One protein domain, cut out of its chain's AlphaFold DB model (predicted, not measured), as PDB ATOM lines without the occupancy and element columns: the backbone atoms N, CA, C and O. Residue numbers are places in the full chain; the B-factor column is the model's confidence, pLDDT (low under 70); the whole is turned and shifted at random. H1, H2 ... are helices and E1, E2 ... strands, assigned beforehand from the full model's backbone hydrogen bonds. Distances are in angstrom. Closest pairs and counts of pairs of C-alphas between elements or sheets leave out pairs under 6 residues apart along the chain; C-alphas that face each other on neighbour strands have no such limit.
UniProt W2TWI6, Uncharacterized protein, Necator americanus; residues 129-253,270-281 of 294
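Overview. This is residues 129 to 253 and 270 to 281 of the 294 residues of an uncharacterized protein of Necator americanus (UniProt W2TWI6). One twisted sheet of five antiparallel strands has helix H2 packed along one face; helix H1 only grazes the sheet with residues 166 to 169, and residues 150 to 156 stick out. The printed part has 137 residues, with named elements in the order H1 E1 H2 E2 E3 E4 E5; the class is mixed, helices and strands. It is compact, with a radius of gyration of the C-alphas of 16.5 A, spanning 54 by 43 by 24 A.

Along the chain. Residues 129 to 156 hold no named element. Find C-alpha 157 at (221.888, 192.403, 203.402), where H1, residues 157 to 169, begins. Next come E1, residues 171 to 178, and H2, residues 191 to 207, 24.4 A long. Then find E2, residues 211 to 216; E3, residues 219 to 228, 27.7 A; and E4, residues 231 to 239, 26.3 A. E5, residues 272 to 280, 26.6 A, ends at C-alpha 280, (201.635, 179.874, 207.278).

Arrangement. The sheet runs E1 E5 E4 E3 E2. Look for N and O within hydrogen-bond range: N 173 and O 278 for E1 and E5, 2.9 A; N 238 and O 277 for E5 and E4, 2.8 A; N 224 and O 235 for E4 and E3, 2.9 A; N 221 and O 214 for E3 and E2, 2.9 A. E2, E3 and E4 form a meander, each strand the antiparallel neighbour of the one before. H2 and the sheet make two layers, the helix on one face; it lies over E4 and E3 at a height over the sheet of 8.1 A. The closest C-alphas of H2 and E5 are Ala 194 and Leu 274, 7.4 A. H1 and H2 are apart. In both helices every O i to N i+4 pair is within range.

Size, cuts and confidence. Residues 254 to 269 are not printed; C-alphas 253 and 270 are 19.5 A apart. The link E1 to H2 is long. Look for pLDDT under 70 at residues 151 to 154, 181 to 189 and 245 to 253.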
ATOM      1  N   GLU A 129     201.170 194.442 209.596       87.81
ATOM      2  CA  GLU A 129     202.167 195.460 209.263       87.81
ATOM      3  C   GLU A 129     203.627 195.010 209.467       87.81
ATOM      4  O   GLU A 129     204.537 195.696 209.011       87.81
ATOM      5  N   ARG A 130     203.853 193.881 210.152       85.44
ATOM      6  CA  ARG A 130     205.183 193.315 210.434       85.44
ATOM      7  C   ARG A 130     205.458 192.015 209.682       85.44
ATOM      8  O   ARG A 130     206.615 191.750 209.388       85.44
ATOM      9  N   ILE A 131     204.428 191.201 209.429       86.38
ATOM     10  CA  ILE A 131     204.601 189.829 208.911       86.38
ATOM     11  C   ILE A 131     203.987 189.592 207.528       86.38
ATOM     12  O   ILE A 131     204.155 188.510 206.980       86.38
ATOM     13  N   MET A 132     203.268 190.563 206.953       87.88
ATOM     14  CA  MET A 132     202.688 190.412 205.617       87.88
ATOM     15  C   MET A 132     203.776 190.418 204.540       87.88
ATOM     16  O   MET A 132     204.424 191.440 204.313       87.88
ATOM     17  N   ILE A 133     203.907 189.307 203.818       89.06
ATOM     18  CA  ILE A 133     204.763 189.205 202.634       89.06
ATOM     19  C   ILE A 133     204.092 189.902 201.446       89.06
ATOM     20  O   ILE A 133     202.924 189.638 201.137       89.06
ATOM     21  N   ARG A 134     204.841 190.784 200.772       91.00
ATOM     22  CA  ARG A 134     204.444 191.431 199.513       91.00
ATOM     23  C   ARG A 134     205.573 191.327 198.498       91.00
ATOM     24  O   ARG A 134     206.653 191.869 198.728       91.00
ATOM     25  N   TYR A 135     205.317 190.645 197.390       89.62
ATOM     26  CA  TYR A 135     206.276 190.553 196.296       89.62
ATOM     27  C   TYR A 135     206.140 191.750 195.368       89.62
ATOM     28  O   TYR A 135     205.042 192.092 194.945       89.62
ATOM     29  N   ARG A 136     207.278 192.362 195.044       87.06
ATOM     30  CA  ARG A 136     207.373 193.377 193.986       87.06
ATOM     31  C   ARG A 136     207.684 192.759 192.627       87.06
ATOM     32  O   ARG A 136     207.406 193.360 191.605       87.06
ATOM     33  N   SER A 137     208.270 191.570 192.625       87.06
ATOM     34  CA  SER A 137     208.641 190.835 191.425       87.06
ATOM     35  C   SER A 137     208.661 189.340 191.722       87.06
ATOM     36  O   SER A 137     208.690 188.914 192.884       87.06
ATOM     37  N   ILE A 138     208.628 188.542 190.660       86.69
ATOM     38  CA  ILE A 138     208.783 187.089 190.738       86.69
ATOM     39  C   ILE A 138     210.207 186.772 191.246       86.69
ATOM     40  O   ILE A 138     211.158 187.411 190.783       86.69
ATOM     41  N   PRO A 139     210.382 185.818 192.187       84.31
ATOM     42  CA  PRO A 139     211.704 185.369 192.620       84.31
ATOM     43  C   PRO A 139     212.557 184.908 191.433       84.31
ATOM     44  O   PRO A 139     212.053 184.224 190.547       84.31
ATOM     45  N   LYS A 140     213.846 185.264 191.438       78.75
ATOM     46  CA  LYS A 140     214.794 184.831 190.399       78.75
ATOM     47  C   LYS A 140     215.064 183.335 190.487       78.75
ATOM     48  O   LYS A 140     214.870 182.625 189.513       78.75
ATOM     49  N   ASP A 141     215.436 182.870 191.678       82.31
ATOM     50  CA  ASP A 141     215.525 181.446 191.961       82.31
ATOM     51  C   ASP A 141     214.164 180.917 192.425       82.31
ATOM     52  O   ASP A 141     213.643 181.261 193.494       82.31
ATOM     53  N   LEU A 142     213.580 180.065 191.587       81.88
ATOM     54  CA  LEU A 142     212.328 179.386 191.878       81.88
ATOM     55  C   LEU A 142     212.530 178.109 192.703       81.88
ATOM     56  O   LEU A 142     211.580 177.679 193.352       81.88
ATOM     57  N   GLN A 143     213.728 177.530 192.755       81.56
ATOM     58  CA  GLN A 143     213.991 176.288 193.486       81.56
ATOM     59  C   GLN A 143     214.189 176.525 194.982       81.56
ATOM     60  O   GLN A 143     213.730 175.719 195.793       81.56
ATOM     61  N   THR A 144     214.808 177.644 195.368       83.06
ATOM     62  CA  THR A 144     215.031 177.967 196.781       83.06
ATOM     63  C   THR A 144     214.166 179.131 197.264       83.06
ATOM     64  O   THR A 144     213.915 180.118 196.569       83.06
ATOM     65  N   ILE A 145     213.649 178.999 198.488       83.81
ATOM     66  CA  ILE A 145     212.965 180.092 199.194       83.81
ATOM     67  C   ILE A 145     213.983 180.888 200.012       83.81
ATOM     68  O   ILE A 145     213.922 182.113 200.049       83.81
ATOM     69  N   VAL A 146     214.920 180.202 200.674       82.06
ATOM     70  CA  VAL A 146     216.005 180.848 201.418       82.06
ATOM     71  C   VAL A 146     216.987 181.423 200.413       82.06
ATOM     72  O   VAL A 146     217.598 180.684 199.650       82.06
ATOM     73  N   ARG A 147     217.138 182.741 200.430       79.69
ATOM     74  CA  ARG A 147     217.998 183.451 199.491       79.69
ATOM     75  C   ARG A 147     219.410 183.529 200.050       79.69
ATOM     76  O   ARG A 147     219.595 183.844 201.229       79.69
ATOM     77  N   VAL A 148     220.398 183.275 199.206       77.81
ATOM     78  CA  VAL A 148     221.813 183.494 199.520       77.81
ATOM     79  C   VAL A 148     222.229 184.817 198.892       77.81
ATOM     80  O   VAL A 148     221.686 185.212 197.864       77.81
ATOM     81  N   LYS A 149     223.140 185.546 199.543       71.62
ATOM     82  CA  LYS A 149     223.635 186.806 198.995       71.62
ATOM     83  C   LYS A 149     224.422 186.504 197.720       71.62
ATOM     84  O   LYS A 149     225.457 185.851 197.798       71.62
ATOM     85  N   GLU A 150     223.944 187.001 196.590       70.44
ATOM     86  CA  GLU A 150     224.695 187.016 195.336       70.44
ATOM     87  C   GLU A 150     225.555 188.286 195.296       70.44
ATOM     88  O   GLU A 150     225.070 189.376 195.603       70.44
ATOM     89  N   GLU A 151     226.840 188.162 194.959       62.03
ATOM     90  CA  GLU A 151     227.775 189.301 194.934       62.03
ATOM     91  C   GLU A 151     227.438 190.320 193.832       62.03
ATOM     92  O   GLU A 151     227.745 191.503 193.961       62.03
ATOM     93  N   GLU A 152     226.747 189.874 192.784       61.09
ATOM     94  CA  GLU A 152     226.389 190.667 191.601       61.09
ATOM     95  C   GLU A 152     225.172 191.577 191.816       61.09
ATOM     96  O   GLU A 152     224.922 192.498 191.034       61.09
ATOM     97  N   LEU A 153     224.397 191.344 192.879       62.91
ATOM     98  CA  LEU A 153     223.201 192.115 193.182       62.91
ATOM     99  C   LEU A 153     223.458 193.059 194.348       62.91
ATOM    100  O   LEU A 153     223.819 192.651 195.449       62.91
ATOM    101  N   ASN A 154     223.174 194.342 194.121       66.75
ATOM    102  CA  ASN A 154     223.175 195.390 195.142       66.75
ATOM    103  C   ASN A 154     221.968 195.241 196.106       66.75
ATOM    104  O   ASN A 154     221.243 196.196 196.387       66.75
ATOM    105  N   GLU A 155     221.695 194.020 196.572       71.25
ATOM    106  CA  GLU A 155     220.657 193.735 197.558       71.25
ATOM    107  C   GLU A 155     221.130 194.132 198.963       71.25
ATOM    108  O   GLU A 155     222.228 193.781 199.402       71.25
ATOM    109  N   ASP A 156     220.276 194.852 199.698       82.69
ATOM    110  CA  ASP A 156     220.544 195.203 201.093       82.69
ATOM    111  C   ASP A 156     220.604 193.917 201.944       82.69
ATOM    112  O   ASP A 156     219.588 193.215 202.068       82.69
ATOM    113  N   PRO A 157     221.747 193.607 202.587       84.19
ATOM    114  CA  PRO A 157     221.888 192.403 203.402       84.19
ATOM    115  C   PRO A 157     220.856 192.333 204.536       84.19
ATOM    116  O   PRO A 157     220.472 191.237 204.945       84.19
ATOM    117  N   LYS A 158     220.349 193.472 205.032       86.56
ATOM    118  CA  LYS A 158     219.297 193.490 206.060       86.56
ATOM    119  C   LYS A 158     217.972 192.950 205.532       86.56
ATOM    120  O   LYS A 158     217.292 192.218 206.250       86.56
ATOM    121  N   LEU A 159     217.607 193.289 204.294       82.56
ATOM    122  CA  LEU A 159     216.381 192.797 203.661       82.56
ATOM    123  C   LEU A 159     216.468 191.298 203.380       82.56
ATOM    124  O   LEU A 159     215.487 190.589 203.594       82.56
ATOM    125  N   LEU A 160     217.645 190.809 202.983       84.50
ATOM    126  CA  LEU A 160     217.908 189.384 202.788       84.50
ATOM    127  C   LEU A 160     217.752 188.589 204.094       84.50
ATOM    128  O   LEU A 160     217.027 187.593 204.145       84.50
ATOM    129  N   ILE A 161     218.394 189.053 205.172       87.69
ATOM    130  CA  ILE A 161     218.307 188.421 206.497       87.69
ATOM    131  C   ILE A 161     216.860 188.426 206.992       87.69
ATOM    132  O   ILE A 161     216.374 187.404 207.479       87.69
ATOM    133  N   LEU A 162     216.158 189.553 206.842       86.69
ATOM    134  CA  LEU A 162     214.758 189.664 207.237       86.69
ATOM    135  C   LEU A 162     213.874 188.711 206.430       86.69
ATOM    136  O   LEU A 162     213.046 188.021 207.019       86.69
ATOM    137  N   HIS A 163     214.068 188.638 205.112       86.00
ATOM    138  CA  HIS A 163     213.356 187.696 204.258       86.00
ATOM    139  C   HIS A 163     213.546 186.264 204.761       86.00
ATOM    140  O   HIS A 163     212.564 185.595 205.060       86.00
ATOM    141  N   ASN A 164     214.791 185.817 204.949       87.94
ATOM    142  CA  ASN A 164     215.085 184.455 205.401       87.94
ATOM    143  C   ASN A 164     214.547 184.168 206.809       87.94
ATOM    144  O   ASN A 164     214.053 183.070 207.066       87.94
ATOM    145  N   ALA A 165     214.589 185.151 207.712       88.81
ATOM    146  CA  ALA A 165     213.994 185.031 209.037       88.81
ATOM    147  C   ALA A 165     212.472 184.847 208.952       88.81
ATOM    148  O   ALA A 165     211.926 183.964 209.612       88.81
ATOM    149  N   VAL A 166     211.789 185.624 208.105       87.75
ATOM    150  CA  VAL A 166     210.340 185.497 207.903       87.75
ATOM    151  C   VAL A 166     209.992 184.205 207.160       87.75
ATOM    152  O   VAL A 166     209.034 183.556 207.550       87.75
ATOM    153  N   SER A 167     210.773 183.775 206.166       86.69
ATOM    154  CA  SER A 167     210.604 182.488 205.462       86.69
ATOM    155  C   SER A 167     210.847 181.264 206.327       86.69
ATOM    156  O   SER A 167     210.368 180.187 205.991       86.69
ATOM    157  N   LYS A 168     211.626 181.404 207.403       84.94
ATOM    158  CA  LYS A 168     211.820 180.342 208.389       84.94
ATOM    159  C   LYS A 168     210.745 180.378 209.471       84.94
ATOM    160  O   LYS A 168     210.308 179.325 209.918       84.94
ATOM    161  N   TYR A 169     210.344 181.576 209.907       88.31
ATOM    162  CA  TYR A 169     209.283 181.748 210.899       88.31
ATOM    163  C   TYR A 169     207.920 181.344 210.336       88.31
ATOM    164  O   TYR A 169     207.225 180.553 210.955       88.31
ATOM    165  N   LEU A 170     207.539 181.885 209.179       87.50
ATOM    166  CA  LEU A 170     206.379 181.442 208.417       87.50
ATOM    167  C   LEU A 170     206.819 180.220 207.623       87.50
ATOM    168  O   LEU A 170     207.756 180.324 206.845       87.50
ATOM    169  N   GLU A 171     206.147 179.086 207.773       88.69
ATOM    170  CA  GLU A 171     206.426 177.879 206.996       88.69
ATOM    171  C   GLU A 171     206.100 178.116 205.514       88.69
ATOM    172  O   GLU A 171     205.005 177.799 205.034       88.69
ATOM    173  N   CYS A 172     207.038 178.718 204.784       90.88
ATOM    174  CA  CYS A 172     206.877 179.002 203.373       90.88
ATOM    175  C   CYS A 172     206.968 177.702 202.571       90.88
ATOM    176  O   CYS A 172     207.917 176.928 202.706       90.88
ATOM    177  N   ARG A 173     205.977 177.464 201.710       91.56
ATOM    178  CA  ARG A 173     205.973 176.342 200.769       91.56
ATOM    179  C   ARG A 173     205.652 176.860 199.379       91.56
ATOM    180  O   ARG A 173     204.550 177.358 199.147       91.56
ATOM    181  N   ARG A 174     206.606 176.711 198.462       92.69
ATOM    182  CA  ARG A 174     206.444 177.032 197.044       92.69
ATOM    183  C   ARG A 174     205.986 175.793 196.286       92.69
ATOM    184  O   ARG A 174     206.510 174.700 196.483       92.69
ATOM    185  N   ARG A 175     204.991 175.968 195.424       93.56
ATOM    186  CA  ARG A 175     204.503 174.960 194.485       93.56
ATOM    187  C   ARG A 175     204.719 175.471 193.075       93.56
ATOM    188  O   ARG A 175     204.381 176.614 192.775       93.56
ATOM    189  N   ILE A 176     205.282 174.607 192.245       91.38
ATOM    190  CA  ILE A 176     205.629 174.894 190.859       91.38
ATOM    191  C   ILE A 176     204.929 173.847 190.004       91.38
ATOM    192  O   ILE A 176     205.134 172.649 190.197       91.38
ATOM    193  N   TRP A 177     204.089 174.299 189.079       90.88
ATOM    194  CA  TRP A 177     203.427 173.442 188.104       90.88
ATOM    195  C   TRP A 177     203.959 173.779 186.719       90.88
ATOM    196  O   TRP A 177     203.680 174.851 186.181       90.88
ATOM    197  N   ASN A 178     204.723 172.854 186.146       86.50
ATOM    198  CA  ASN A 178     205.163 172.953 184.761       86.50
ATOM    199  C   ASN A 178     203.980 172.620 183.856       86.50
ATOM    200  O   ASN A 178     203.421 171.526 183.952       86.50
ATOM    201  N   LEU A 179     203.581 173.560 183.001       83.44
ATOM    202  CA  LEU A 179     202.523 173.311 182.034       83.44
ATOM    203  C   LEU A 179     203.132 172.574 180.837       83.44
ATOM    204  O   LEU A 179     204.052 173.103 180.203       83.44
ATOM    205  N   PRO A 180     202.673 171.343 180.544       71.06
ATOM    206  CA  PRO A 180     203.209 170.574 179.436       71.06
ATOM    207  C   PRO A 180     202.917 171.288 178.116       71.06
ATOM    208  O   PRO A 180     201.835 171.838 177.915       71.06
ATOM    209  N   GLN A 181     203.871 171.244 177.190       65.19
ATOM    210  CA  GLN A 181     203.590 171.579 175.798       65.19
ATOM    211  C   GLN A 181     202.824 170.393 175.219       65.19
ATOM    212  O   GLN A 181     203.416 169.352 174.949       65.19
ATOM    213  N   LEU A 182     201.498 170.510 175.135       54.72
ATOM    214  CA  LEU A 182     200.646 169.360 174.844       54.72
ATOM    215  C   LEU A 182     200.787 168.845 173.406       54.72
ATOM    216  O   LEU A 182     200.386 167.713 173.189       54.72
ATOM    217  N   ASN A 183     201.428 169.572 172.474       52.03
ATOM    218  CA  ASN A 183     201.918 169.036 171.191       52.03
ATOM    219  C   ASN A 183     203.050 169.890 170.579       52.03
ATOM    220  O   ASN A 183     202.954 171.117 170.545       52.03
ATOM    221  N   ASN A 184     204.065 169.247 169.980       53.69
ATOM    222  CA  ASN A 184     205.189 169.915 169.293       53.69
ATOM    223  C   ASN A 184     204.787 170.690 168.019       53.69
ATOM    224  O   ASN A 184     205.574 171.500 167.534       53.69
ATOM    225  N   ALA A 185     203.590 170.455 167.467       54.47
ATOM    226  CA  ALA A 185     203.184 170.999 166.169       54.47
ATOM    227  C   ALA A 185     202.228 172.208 166.232       54.47
ATOM    228  O   ALA A 185     202.258 173.026 165.317       54.47
ATOM    229  N   SER A 186     201.392 172.362 167.269       52.47
ATOM    230  CA  SER A 186     200.379 173.443 167.273       52.47
ATOM    231  C   SER A 186     199.635 173.706 168.589       52.47
ATOM    232  O   SER A 186     198.883 174.674 168.641       52.47
ATOM    233  N   ASP A 187     199.842 172.932 169.661       50.66
ATOM    234  CA  ASP A 187     199.045 173.057 170.896       50.66
ATOM    235  C   ASP A 187     199.925 173.463 172.086       50.66
ATOM    236  O   ASP A 187     200.187 172.712 173.031       50.66
ATOM    237  N   ARG A 188     200.491 174.670 171.984       60.78
ATOM    238  CA  ARG A 188     201.193 175.303 173.105       60.78
ATOM    239  C   ARG A 188     200.134 175.807 174.075       60.78
ATOM    240  O   ARG A 188     199.259 176.558 173.654       60.78
ATOM    241  N   THR A 189     200.238 175.463 175.362       66.31
ATOM    242  CA  THR A 189     199.379 176.077 176.382       66.31
ATOM    243  C   THR A 189     199.506 177.589 176.279       66.31
ATOM    244  O   THR A 189     200.566 178.163 176.540       66.31
ATOM    245  N   ILE A 190     198.426 178.227 175.837       80.56
ATOM    246  CA  ILE A 190     198.402 179.662 175.609       80.56
ATOM    247  C   ILE A 190     198.416 180.334 176.979       80.56
ATOM    248  O   ILE A 190     197.829 179.840 177.946       80.56
ATOM    249  N   ARG A 191     199.084 181.485 177.076       85.06
ATOM    250  CA  ARG A 191     199.101 182.291 178.300       85.06
ATOM    251  C   ARG A 191     197.691 182.547 178.845       85.06
ATOM    252  O   ARG A 191     197.501 182.434 180.046       85.06
ATOM    253  N   SER A 192     196.700 182.778 177.986       86.38
ATOM    254  CA  SER A 192     195.296 182.945 178.389       86.38
ATOM    255  C   SER A 192     194.723 181.719 179.111       86.38
ATOM    256  O   SER A 192     193.995 181.862 180.090       86.38
ATOM    257  N   THR A 193     195.080 180.503 178.689       87.81
ATOM    258  CA  THR A 193     194.703 179.261 179.383       87.81
ATOM    259  C   THR A 193     195.372 179.177 180.753       87.81
ATOM    260  O   THR A 193     194.730 178.805 181.735       87.81
ATOM    261  N   ALA A 194     196.648 179.555 180.841       89.94
ATOM    262  CA  ALA A 194     197.380 179.611 182.104       89.94
ATOM    263  C   ALA A 194     196.756 180.634 183.075       89.94
ATOM    264  O   ALA A 194     196.503 180.304 184.230       89.94
ATOM    265  N   GLU A 195     196.429 181.837 182.595       90.69
ATOM    266  CA  GLU A 195     195.709 182.869 183.353       90.69
ATOM    267  C   GLU A 195     194.341 182.367 183.825       90.69
ATOM    268  O   GLU A 195     194.002 182.531 184.994       90.69
ATOM    269  N   TYR A 196     193.584 181.679 182.963       91.12
ATOM    270  CA  TYR A 196     192.304 181.075 183.333       91.12
ATOM    271  C   TYR A 196     192.452 180.065 184.481       91.12
ATOM    272  O   TYR A 196     191.688 180.115 185.448       91.12
ATOM    273  N   ILE A 197     193.458 179.181 184.424       92.69
ATOM    274  CA  ILE A 197     193.749 178.229 185.509       92.69
ATOM    275  C   ILE A 197     194.037 178.981 186.814       92.69
ATOM    276  O   ILE A 197     193.498 178.617 187.861       92.69
ATOM    277  N   LEU A 198     194.848 180.041 186.766       94.38
ATOM    278  CA  LEU A 198     195.150 180.859 187.943       94.38
ATOM    279  C   LEU A 198     193.902 181.550 188.505       94.38
ATOM    280  O   LEU A 198     193.717 181.566 189.722       94.38
ATOM    281  N   SER A 199     193.003 182.036 187.650       93.00
ATOM    282  CA  SER A 199     191.725 182.624 188.063       93.00
ATOM    283  C   SER A 199     190.794 181.600 188.718       93.00
ATOM    284  O   SER A 199     190.157 181.902 189.730       93.00
ATOM    285  N   VAL A 200     190.779 180.353 188.241       93.56
ATOM    286  CA  VAL A 200     190.069 179.250 188.912       93.56
ATOM    287  C   VAL A 200     190.703 178.927 190.271       93.56
ATOM    288  O   VAL A 200     189.990 178.747 191.262       93.56
ATOM    289  N   LEU A 201     192.038 178.875 190.354       94.31
ATOM    290  CA  LEU A 201     192.752 178.641 191.614       94.31
ATOM    291  C   LEU A 201     192.472 179.745 192.631       94.31
ATOM    292  O   LEU A 201     192.201 179.449 193.795       94.31
ATOM    293  N   MET A 202     192.494 180.998 192.191       94.75
ATOM    294  CA  MET A 202     192.101 182.149 192.988       94.75
ATOM    295  C   MET A 202     190.682 181.987 193.528       94.75
ATOM    296  O   MET A 202     190.485 182.120 194.734       94.75
ATOM    297  N   GLN A 203     189.708 181.658 192.675       93.12
ATOM    298  CA  GLN A 203     188.325 181.499 193.115       93.12
ATOM    299  C   GLN A 203     188.191 180.408 194.183       93.12
ATOM    300  O   GLN A 203     187.490 180.599 195.178       93.12
ATOM    301  N   ARG A 204     188.936 179.302 194.050       94.56
ATOM    302  CA  ARG A 204     189.016 178.275 195.102       94.56
ATOM    303  C   ARG A 204     189.608 178.817 196.404       94.56
ATOM    304  O   ARG A 204     189.078 178.521 197.470       94.56
ATOM    305  N   ARG A 205     190.671 179.630 196.355       94.81
ATOM    306  CA  ARG A 205     191.230 180.261 197.570       94.81
ATOM    307  C   ARG A 205     190.203 181.183 198.235       94.81
ATOM    308  O   ARG A 205     190.065 181.157 199.454       94.81
ATOM    309  N   LEU A 206     189.448 181.958 197.461       93.06
ATOM    310  CA  LEU A 206     188.395 182.824 198.002       93.06
ATOM    311  C   LEU A 206     187.289 182.015 198.703       93.06
ATOM    312  O   LEU A 206     186.847 182.398 199.785       93.06
ATOM    313  N   GLN A 207     186.897 180.864 198.144       93.12
ATOM    314  CA  GLN A 207     185.941 179.934 198.767       93.12
ATOM    315  C   GLN A 207     186.460 179.324 200.077       93.12
ATOM    316  O   GLN A 207     185.686 179.096 201.000       93.12
ATOM    317  N   GLU A 208     187.773 179.117 200.201       94.12
ATOM    318  CA  GLU A 208     188.416 178.701 201.454       94.12
ATOM    319  C   GLU A 208     188.451 179.823 202.521       94.12
ATOM    320  O   GLU A 208     188.993 179.631 203.612       94.12
ATOM    321  N   GLY A 209     187.910 181.010 202.229       92.62
ATOM    322  CA  GLY A 209     187.856 182.142 203.157       92.62
ATOM    323  C   GLY A 209     189.073 183.063 203.098       92.62
ATOM    324  O   GLY A 209     189.249 183.903 203.982       92.62
ATOM    325  N   PHE A 210     189.925 182.934 202.076       95.12
ATOM    326  CA  PHE A 210     190.938 183.949 201.809       95.12
ATOM    327  C   PHE A 210     190.310 185.249 201.305       95.12
ATOM    328  O   PHE A 210     189.319 185.245 200.578       95.12
ATOM    329  N   ARG A 211     190.933 186.375 201.653       94.06
ATOM    330  CA  ARG A 211     190.652 187.681 201.053       94.06
ATOM    331  C   ARG A 211     191.876 188.180 200.304       94.06
ATOM    332  O   ARG A 211     193.002 187.883 200.703       94.06
ATOM    333  N   VAL A 212     191.661 188.944 199.240       94.25
ATOM    334  CA  VAL A 212     192.761 189.588 198.517       94.25
ATOM    335  C   VAL A 212     193.320 190.708 199.388       94.25
ATOM    336  O   VAL A 212     192.582 191.563 199.870       94.25
ATOM    337  N   ALA A 213     194.624 190.664 199.634       93.69
ATOM    338  CA  ALA A 213     195.329 191.574 200.526       93.69
ATOM    339  C   ALA A 213     196.152 192.618 199.761       93.69
ATOM    340  O   ALA A 213     196.351 193.722 200.268       93.69
ATOM    341  N   TRP A 214     196.655 192.269 198.577       92.62
ATOM    342  CA  TRP A 214     197.424 193.160 197.708       92.62
ATOM    343  C   TRP A 214     197.575 192.548 196.306       92.62
ATOM    344  O   TRP A 214     197.438 191.335 196.132       92.62
ATOM    345  N   THR A 215     197.876 193.392 195.325       92.06
ATOM    346  CA  THR A 215     198.195 193.026 193.937       92.06
ATOM    347  C   THR A 215     199.395 193.843 193.466       92.06
ATOM    348  O   THR A 215     199.574 194.975 193.916       92.06
ATOM    349  N   HIS A 216     200.243 193.273 192.610       90.62
ATOM    350  CA  HIS A 216     201.351 193.988 191.967       90.62
ATOM    351  C   HIS A 216     201.816 193.240 190.712       90.62
ATOM    352  O   HIS A 216     202.230 192.090 190.826       90.62
ATOM    353  N   GLU A 217     201.774 193.872 189.535       88.75
ATOM    354  CA  GLU A 217     202.263 193.305 188.260       88.75
ATOM    355  C   GLU A 217     201.808 191.854 187.994       88.75
ATOM    356  O   GLU A 217     202.595 190.975 187.645       88.75
ATOM    357  N   GLY A 218     200.522 191.572 188.207       89.44
ATOM    358  CA  GLY A 218     199.965 190.230 188.023       89.44
ATOM    359  C   GLY A 218     200.195 189.255 189.186       89.44
ATOM    360  O   GLY A 218     199.648 188.153 189.181       89.44
ATOM    361  N   ILE A 219     200.976 189.637 190.201       93.19
ATOM    362  CA  ILE A 219     201.123 188.880 191.446       93.19
ATOM    363  C   ILE A 219     199.955 189.232 192.362       93.19
ATOM    364  O   ILE A 219     199.717 190.403 192.661       93.19
ATOM    365  N   VAL A 220     199.244 188.215 192.839       94.50
ATOM    366  CA  VAL A 220     198.075 188.388 193.705       94.50
ATOM    367  C   VAL A 220     198.347 187.754 195.059       94.50
ATOM    368  O   VAL A 220     198.582 186.549 195.170       94.50
ATOM    369  N   GLY A 221     198.307 188.583 196.098       94.94
ATOM    370  CA  GLY A 221     198.469 188.173 197.483       94.94
ATOM    371  C   GLY A 221     197.132 188.045 198.195       94.94
ATOM    372  O   GLY A 221     196.304 188.956 198.191       94.94
ATOM    373  N   PHE A 222     196.952 186.929 198.882       95.88
ATOM    374  CA  PHE A 222     195.777 186.596 199.667       95.88
ATOM    375  C   PHE A 222     196.142 186.406 201.132       95.88
ATOM    376  O   PHE A 222     197.256 186.008 201.472       95.88
ATOM    377  N   CYS A 223     195.177 186.636 202.012       95.19
ATOM    378  CA  CYS A 223     195.360 186.497 203.442       95.19
ATOM    379  C   CYS A 223     194.075 186.006 204.115       95.19
ATOM    380  O   CYS A 223     192.975 186.439 203.769       95.19
ATOM    381  N   ARG A 224     194.220 185.128 205.109       94.25
ATOM    382  CA  ARG A 224     193.166 184.763 206.061       94.25
ATOM    383  C   ARG A 224     193.745 184.549 207.448       94.25
ATOM    384  O   ARG A 224     194.932 184.266 207.603       94.25
ATOM    385  N   GLN A 225     192.884 184.641 208.450       93.06
ATOM    386  CA  GLN A 225     193.191 184.154 209.785       93.06
ATOM    387  C   GLN A 225     192.479 182.826 210.004       93.06
ATOM    388  O   GLN A 225     191.270 182.733 209.807       93.06
ATOM    389  N   VAL A 226     193.230 181.831 210.459       92.12
ATOM    390  CA  VAL A 226     192.700 180.547 210.918       92.12
ATOM    391  C   VAL A 226     192.864 180.446 212.430       92.12
ATOM    392  O   VAL A 226     193.746 181.078 213.012       92.12
ATOM    393  N   ILE A 227     191.994 179.683 213.084       89.44
ATOM    394  CA  ILE A 227     192.152 179.345 214.498       89.44
ATOM    395  C   ILE A 227     192.720 177.935 214.557       89.44
ATOM    396  O   ILE A 227     192.089 176.993 214.085       89.44
ATOM    397  N   VAL A 228     193.923 177.810 215.106       86.88
ATOM    398  CA  VAL A 228     194.586 176.531 215.367       86.88
ATOM    399  C   VAL A 228     194.633 176.293 216.876       86.88
ATOM    400  O   VAL A 228     194.254 177.167 217.658       86.88
ATOM    401  N   GLN A 229     195.101 175.120 217.306       82.38
ATOM    402  CA  GLN A 229     195.179 174.763 218.730       82.38
ATOM    403  C   GLN A 229     195.951 175.804 219.560       82.38
ATOM    404  O   GLN A 229     195.560 176.122 220.678       82.38
ATOM    405  N   SER A 230     196.997 176.399 218.984       82.19
ATOM    406  CA  SER A 230     197.823 177.424 219.623       82.19
ATOM    407  C   SER A 230     197.252 178.848 219.556       82.19
ATOM    408  O   SER A 230     197.922 179.800 219.954       82.19
ATOM    409  N   GLY A 231     196.034 179.024 219.036       87.44
ATOM    410  CA  GLY A 231     195.373 180.319 218.885       87.44
ATOM    411  C   GLY A 231     195.266 180.793 217.428       87.44
ATOM    412  O   GLY A 231     195.333 179.990 216.498       87.44
ATOM    413  N   PRO A 232     195.023 182.096 217.190       90.00
ATOM    414  CA  PRO A 232     194.919 182.627 215.836       90.00
ATOM    415  C   PRO A 232     196.271 182.557 215.116       90.00
ATOM    416  O   PRO A 232     197.275 183.022 215.651       90.00
ATOM    417  N   ALA A 233     196.264 182.053 213.888       91.50
ATOM    418  CA  ALA A 233     197.417 181.981 213.002       91.50
ATOM    419  C   ALA A 233     197.096 182.653 211.662       91.50
ATOM    420  O   ALA A 233     195.990 182.525 211.121       91.50
ATOM    421  N   LEU A 234     198.059 183.404 211.136       92.81
ATOM    422  CA  LEU A 234     197.981 184.004 209.816       92.81
ATOM    423  C   LEU A 234     198.335 182.970 208.753       92.81
ATOM    424  O   LEU A 234     199.346 182.275 208.858       92.81
ATOM    425  N   GLN A 235     197.535 182.930 207.692       94.38
ATOM    426  CA  GLN A 235     197.885 182.223 206.474       94.38
ATOM    427  C   GLN A 235     197.811 183.177 205.291       94.38
ATOM    428  O   GLN A 235     196.784 183.819 205.052       94.38
ATOM    429  N   GLN A 236     198.893 183.236 204.529       95.31
ATOM    430  CA  GLN A 236     198.960 183.960 203.274       95.31
ATOM    431  C   GLN A 236     199.143 182.986 202.121       95.31
ATOM    432  O   GLN A 236     199.747 181.922 202.261       95.31
ATOM    433  N   TYR A 237     198.597 183.361 200.976       96.94
ATOM    434  CA  TYR A 237     198.772 182.635 199.732       96.94
ATOM    435  C   TYR A 237     199.142 183.648 198.662       96.94
ATOM    436  O   TYR A 237     198.540 184.713 198.607       96.94
ATOM    437  N   VAL A 238     200.139 183.357 197.845       96.38
ATOM    438  CA  VAL A 238     200.586 184.233 196.763       96.38
ATOM    439  C   VAL A 238     200.497 183.437 195.477       96.38
ATOM    440  O   VAL A 238     201.001 182.318 195.415       96.38
ATOM    441  N   ILE A 239     199.839 184.000 194.471       95.88
ATOM    442  CA  ILE A 239     199.801 183.451 193.118       95.88
ATOM    443  C   ILE A 239     200.603 184.389 192.227       95.88
ATOM    444  O   ILE A 239     200.333 185.590 192.197       95.88
ATOM    445  N   PHE A 240     201.582 183.838 191.520       94.25
ATOM    446  CA  PHE A 240     202.376 184.575 190.544       94.25
ATOM    447  C   PHE A 240     201.740 184.452 189.153       94.25
ATOM    448  O   PHE A 240     201.091 183.437 188.877       94.25
ATOM    449  N   PRO A 241     201.925 185.447 188.269       92.88
ATOM    450  CA  PRO A 241     201.422 185.367 186.905       92.88
ATOM    451  C   PRO A 241     202.148 184.258 186.118       92.88
ATOM    452  O   PRO A 241     203.232 183.812 186.523       92.88
ATOM    453  N   PRO A 242     201.587 183.790 184.988       91.00
ATOM    454  CA  PRO A 242     202.207 182.742 184.187       91.00
ATOM    455  C   PRO A 242     203.617 183.143 183.755       91.00
ATOM    456  O   PRO A 242     203.817 184.130 183.046       91.00
ATOM    457  N   THR A 243     204.601 182.358 184.185       87.25
ATOM    458  CA  THR A 243     206.022 182.663 184.004       87.25
ATOM    459  C   THR A 243     206.635 181.664 183.029       87.25
ATOM    460  O   THR A 243     206.258 180.498 183.020       87.25
ATOM    461  N   LYS A 244     207.575 182.082 182.179       81.94
ATOM    462  CA  LYS A 244     208.302 181.144 181.303       81.94
ATOM    463  C   LYS A 244     209.356 180.384 182.114       81.94
ATOM    464  O   LYS A 244     210.022 180.989 182.949       81.94
ATOM    465  N   ALA A 245     209.561 179.098 181.826       67.12
ATOM    466  CA  ALA A 245     210.436 178.176 182.571       67.12
ATOM    467  C   ALA A 245     211.953 178.508 182.591       67.12
ATOM    468  O   ALA A 245     212.760 177.645 182.909       67.12
ATOM    469  N   GLY A 246     212.369 179.730 182.248       60.25
ATOM    470  CA  GLY A 246     213.777 180.133 182.176       60.25
ATOM    471  C   GLY A 246     214.068 181.525 182.729       60.25
ATOM    472  O   GLY A 246     215.056 182.129 182.322       60.25
ATOM    473  N   VAL A 247     213.224 182.053 183.622       52.25
ATOM    474  CA  VAL A 247     213.629 183.176 184.481       52.25
ATOM    475  C   VAL A 247     214.672 182.626 185.463       52.25
ATOM    476  O   VAL A 247     214.320 181.978 186.437       52.25
ATOM    477  N   ALA A 248     215.943 182.806 185.086       40.81
ATOM    478  CA  ALA A 248     217.184 182.588 185.835       40.81
ATOM    479  C   ALA A 248     217.351 181.241 186.570       40.81
ATOM    480  O   ALA A 248     217.440 181.177 187.792       40.81
ATOM    481  N   VAL A 249     217.572 180.168 185.806       34.12
ATOM    482  CA  VAL A 249     218.586 179.189 186.226       34.12
ATOM    483  C   VAL A 249     219.934 179.815 185.865       34.12
ATOM    484  O   VAL A 249     220.414 179.643 184.747       34.12
ATOM    485  N   CYS A 250     220.517 180.601 186.771       30.64
ATOM    486  CA  CYS A 250     221.936 180.940 186.681       30.64
ATOM    487  C   CYS A 250     222.723 179.684 187.073       30.64
ATOM    488  O   CYS A 250     223.139 179.523 188.214       30.64
ATOM    489  N   ILE A 251     222.863 178.748 186.134       32.09
ATOM    490  CA  ILE A 251     224.028 177.872 186.133       32.09
ATOM    491  C   ILE A 251     225.018 178.560 185.214       32.09
ATOM    492  O   ILE A 251     224.789 178.691 184.012       32.09
ATOM    493  N   ASP A 252     226.064 179.050 185.855       35.56
ATOM    494  CA  ASP A 252     227.264 179.649 185.308       35.56
ATOM    495  C   ASP A 252     227.633 179.100 183.918       35.56
ATOM    496  O   ASP A 252     227.945 177.916 183.754       35.56
ATOM    497  N   ARG A 253     227.582 179.963 182.901       36.50
ATOM    498  CA  ARG A 253     228.336 179.801 181.656       36.50
ATOM    499  C   ARG A 253     228.604 181.176 181.062       36.50
ATOM    500  O   ARG A 253     227.737 181.797 180.456       36.50
ATOM    501  N   ARG A 270     209.470 178.681 175.180       72.88
ATOM    502  CA  ARG A 270     209.662 177.991 176.458       72.88
ATOM    503  C   ARG A 270     208.314 177.627 177.083       72.88
ATOM    504  O   ARG A 270     207.350 178.386 176.945       72.88
ATOM    505  N   PRO A 271     208.227 176.483 177.785       78.50
ATOM    506  CA  PRO A 271     207.008 176.110 178.487       78.50
ATOM    507  C   PRO A 271     206.667 177.139 179.570       78.50
ATOM    508  O   PRO A 271     207.549 177.767 180.166       78.50
ATOM    509  N   LEU A 272     205.368 177.307 179.809       85.88
ATOM    510  CA  LEU A 272     204.864 178.119 180.909       85.88
ATOM    511  C   LEU A 272     204.908 177.327 182.214       85.88
ATOM    512  O   LEU A 272     204.754 176.107 182.248       85.88
ATOM    513  N   VAL A 273     205.075 178.056 183.303       89.38
ATOM    514  CA  VAL A 273     205.120 177.554 184.664       89.38
ATOM    515  C   VAL A 273     204.170 178.394 185.500       89.38
ATOM    516  O   VAL A 273     204.156 179.626 185.416       89.38
ATOM    517  N   LEU A 274     203.361 177.714 186.305       92.56
ATOM    518  CA  LEU A 274     202.522 178.335 187.319       92.56
ATOM    519  C   LEU A 274     203.212 178.195 188.667       92.56
ATOM    520  O   LEU A 274     203.715 177.122 189.003       92.56
ATOM    521  N   ILE A 275     203.214 179.268 189.447       93.88
ATOM    522  CA  ILE A 275     203.883 179.300 190.743       93.88
ATOM    523  C   ILE A 275     202.890 179.825 191.770       93.88
ATOM    524  O   ILE A 275     202.189 180.813 191.539       93.88
ATOM    525  N   ALA A 276     202.849 179.171 192.924       95.50
ATOM    526  CA  ALA A 276     202.174 179.705 194.091       95.50
ATOM    527  C   ALA A 276     202.976 179.431 195.355       95.50
ATOM    528  O   ALA A 276     203.673 178.424 195.465       95.50
ATOM    529  N   GLU A 277     202.838 180.309 196.336       95.38
ATOM    530  CA  GLU A 277     203.457 180.158 197.644       95.38
ATOM    531  C   GLU A 277     202.418 180.253 198.750       95.38
ATOM    532  O   GLU A 277     201.564 181.137 198.744       95.38
ATOM    533  N   SER A 278     202.515 179.367 199.734       94.44
ATOM    534  CA  SER A 278     201.777 179.484 200.988       94.44
ATOM    535  C   SER A 278     202.721 179.875 202.112       94.44
ATOM    536  O   SER A 278     203.743 179.217 202.290       94.44
ATOM    537  N   TRP A 279     202.341 180.881 202.891       94.38
ATOM    538  CA  TRP A 279     203.070 181.356 204.061       94.38
ATOM    539  C   TRP A 279     202.171 181.187 205.278       94.38
ATOM    540  O   TRP A 279     201.181 181.907 205.420       94.38
ATOM    541  N   SER A 280     202.475 180.213 206.128       92.25
ATOM    542  CA  SER A 280     201.635 179.874 207.278       92.25
ATOM    543  C   SER A 280     202.409 180.081 208.567       92.25
ATOM    544  O   SER A 280     203.555 179.654 208.669       92.25
ATOM    545  N   GLU A 281     201.792 180.705 209.566       90.19
ATOM    546  CA  GLU A 281     202.367 180.677 210.911       90.19
ATOM    547  C   GLU A 281     202.374 179.240 211.461       90.19
ATOM    548  O   GLU A 281     201.399 178.507 211.251       90.19
TER     549      GLU A 281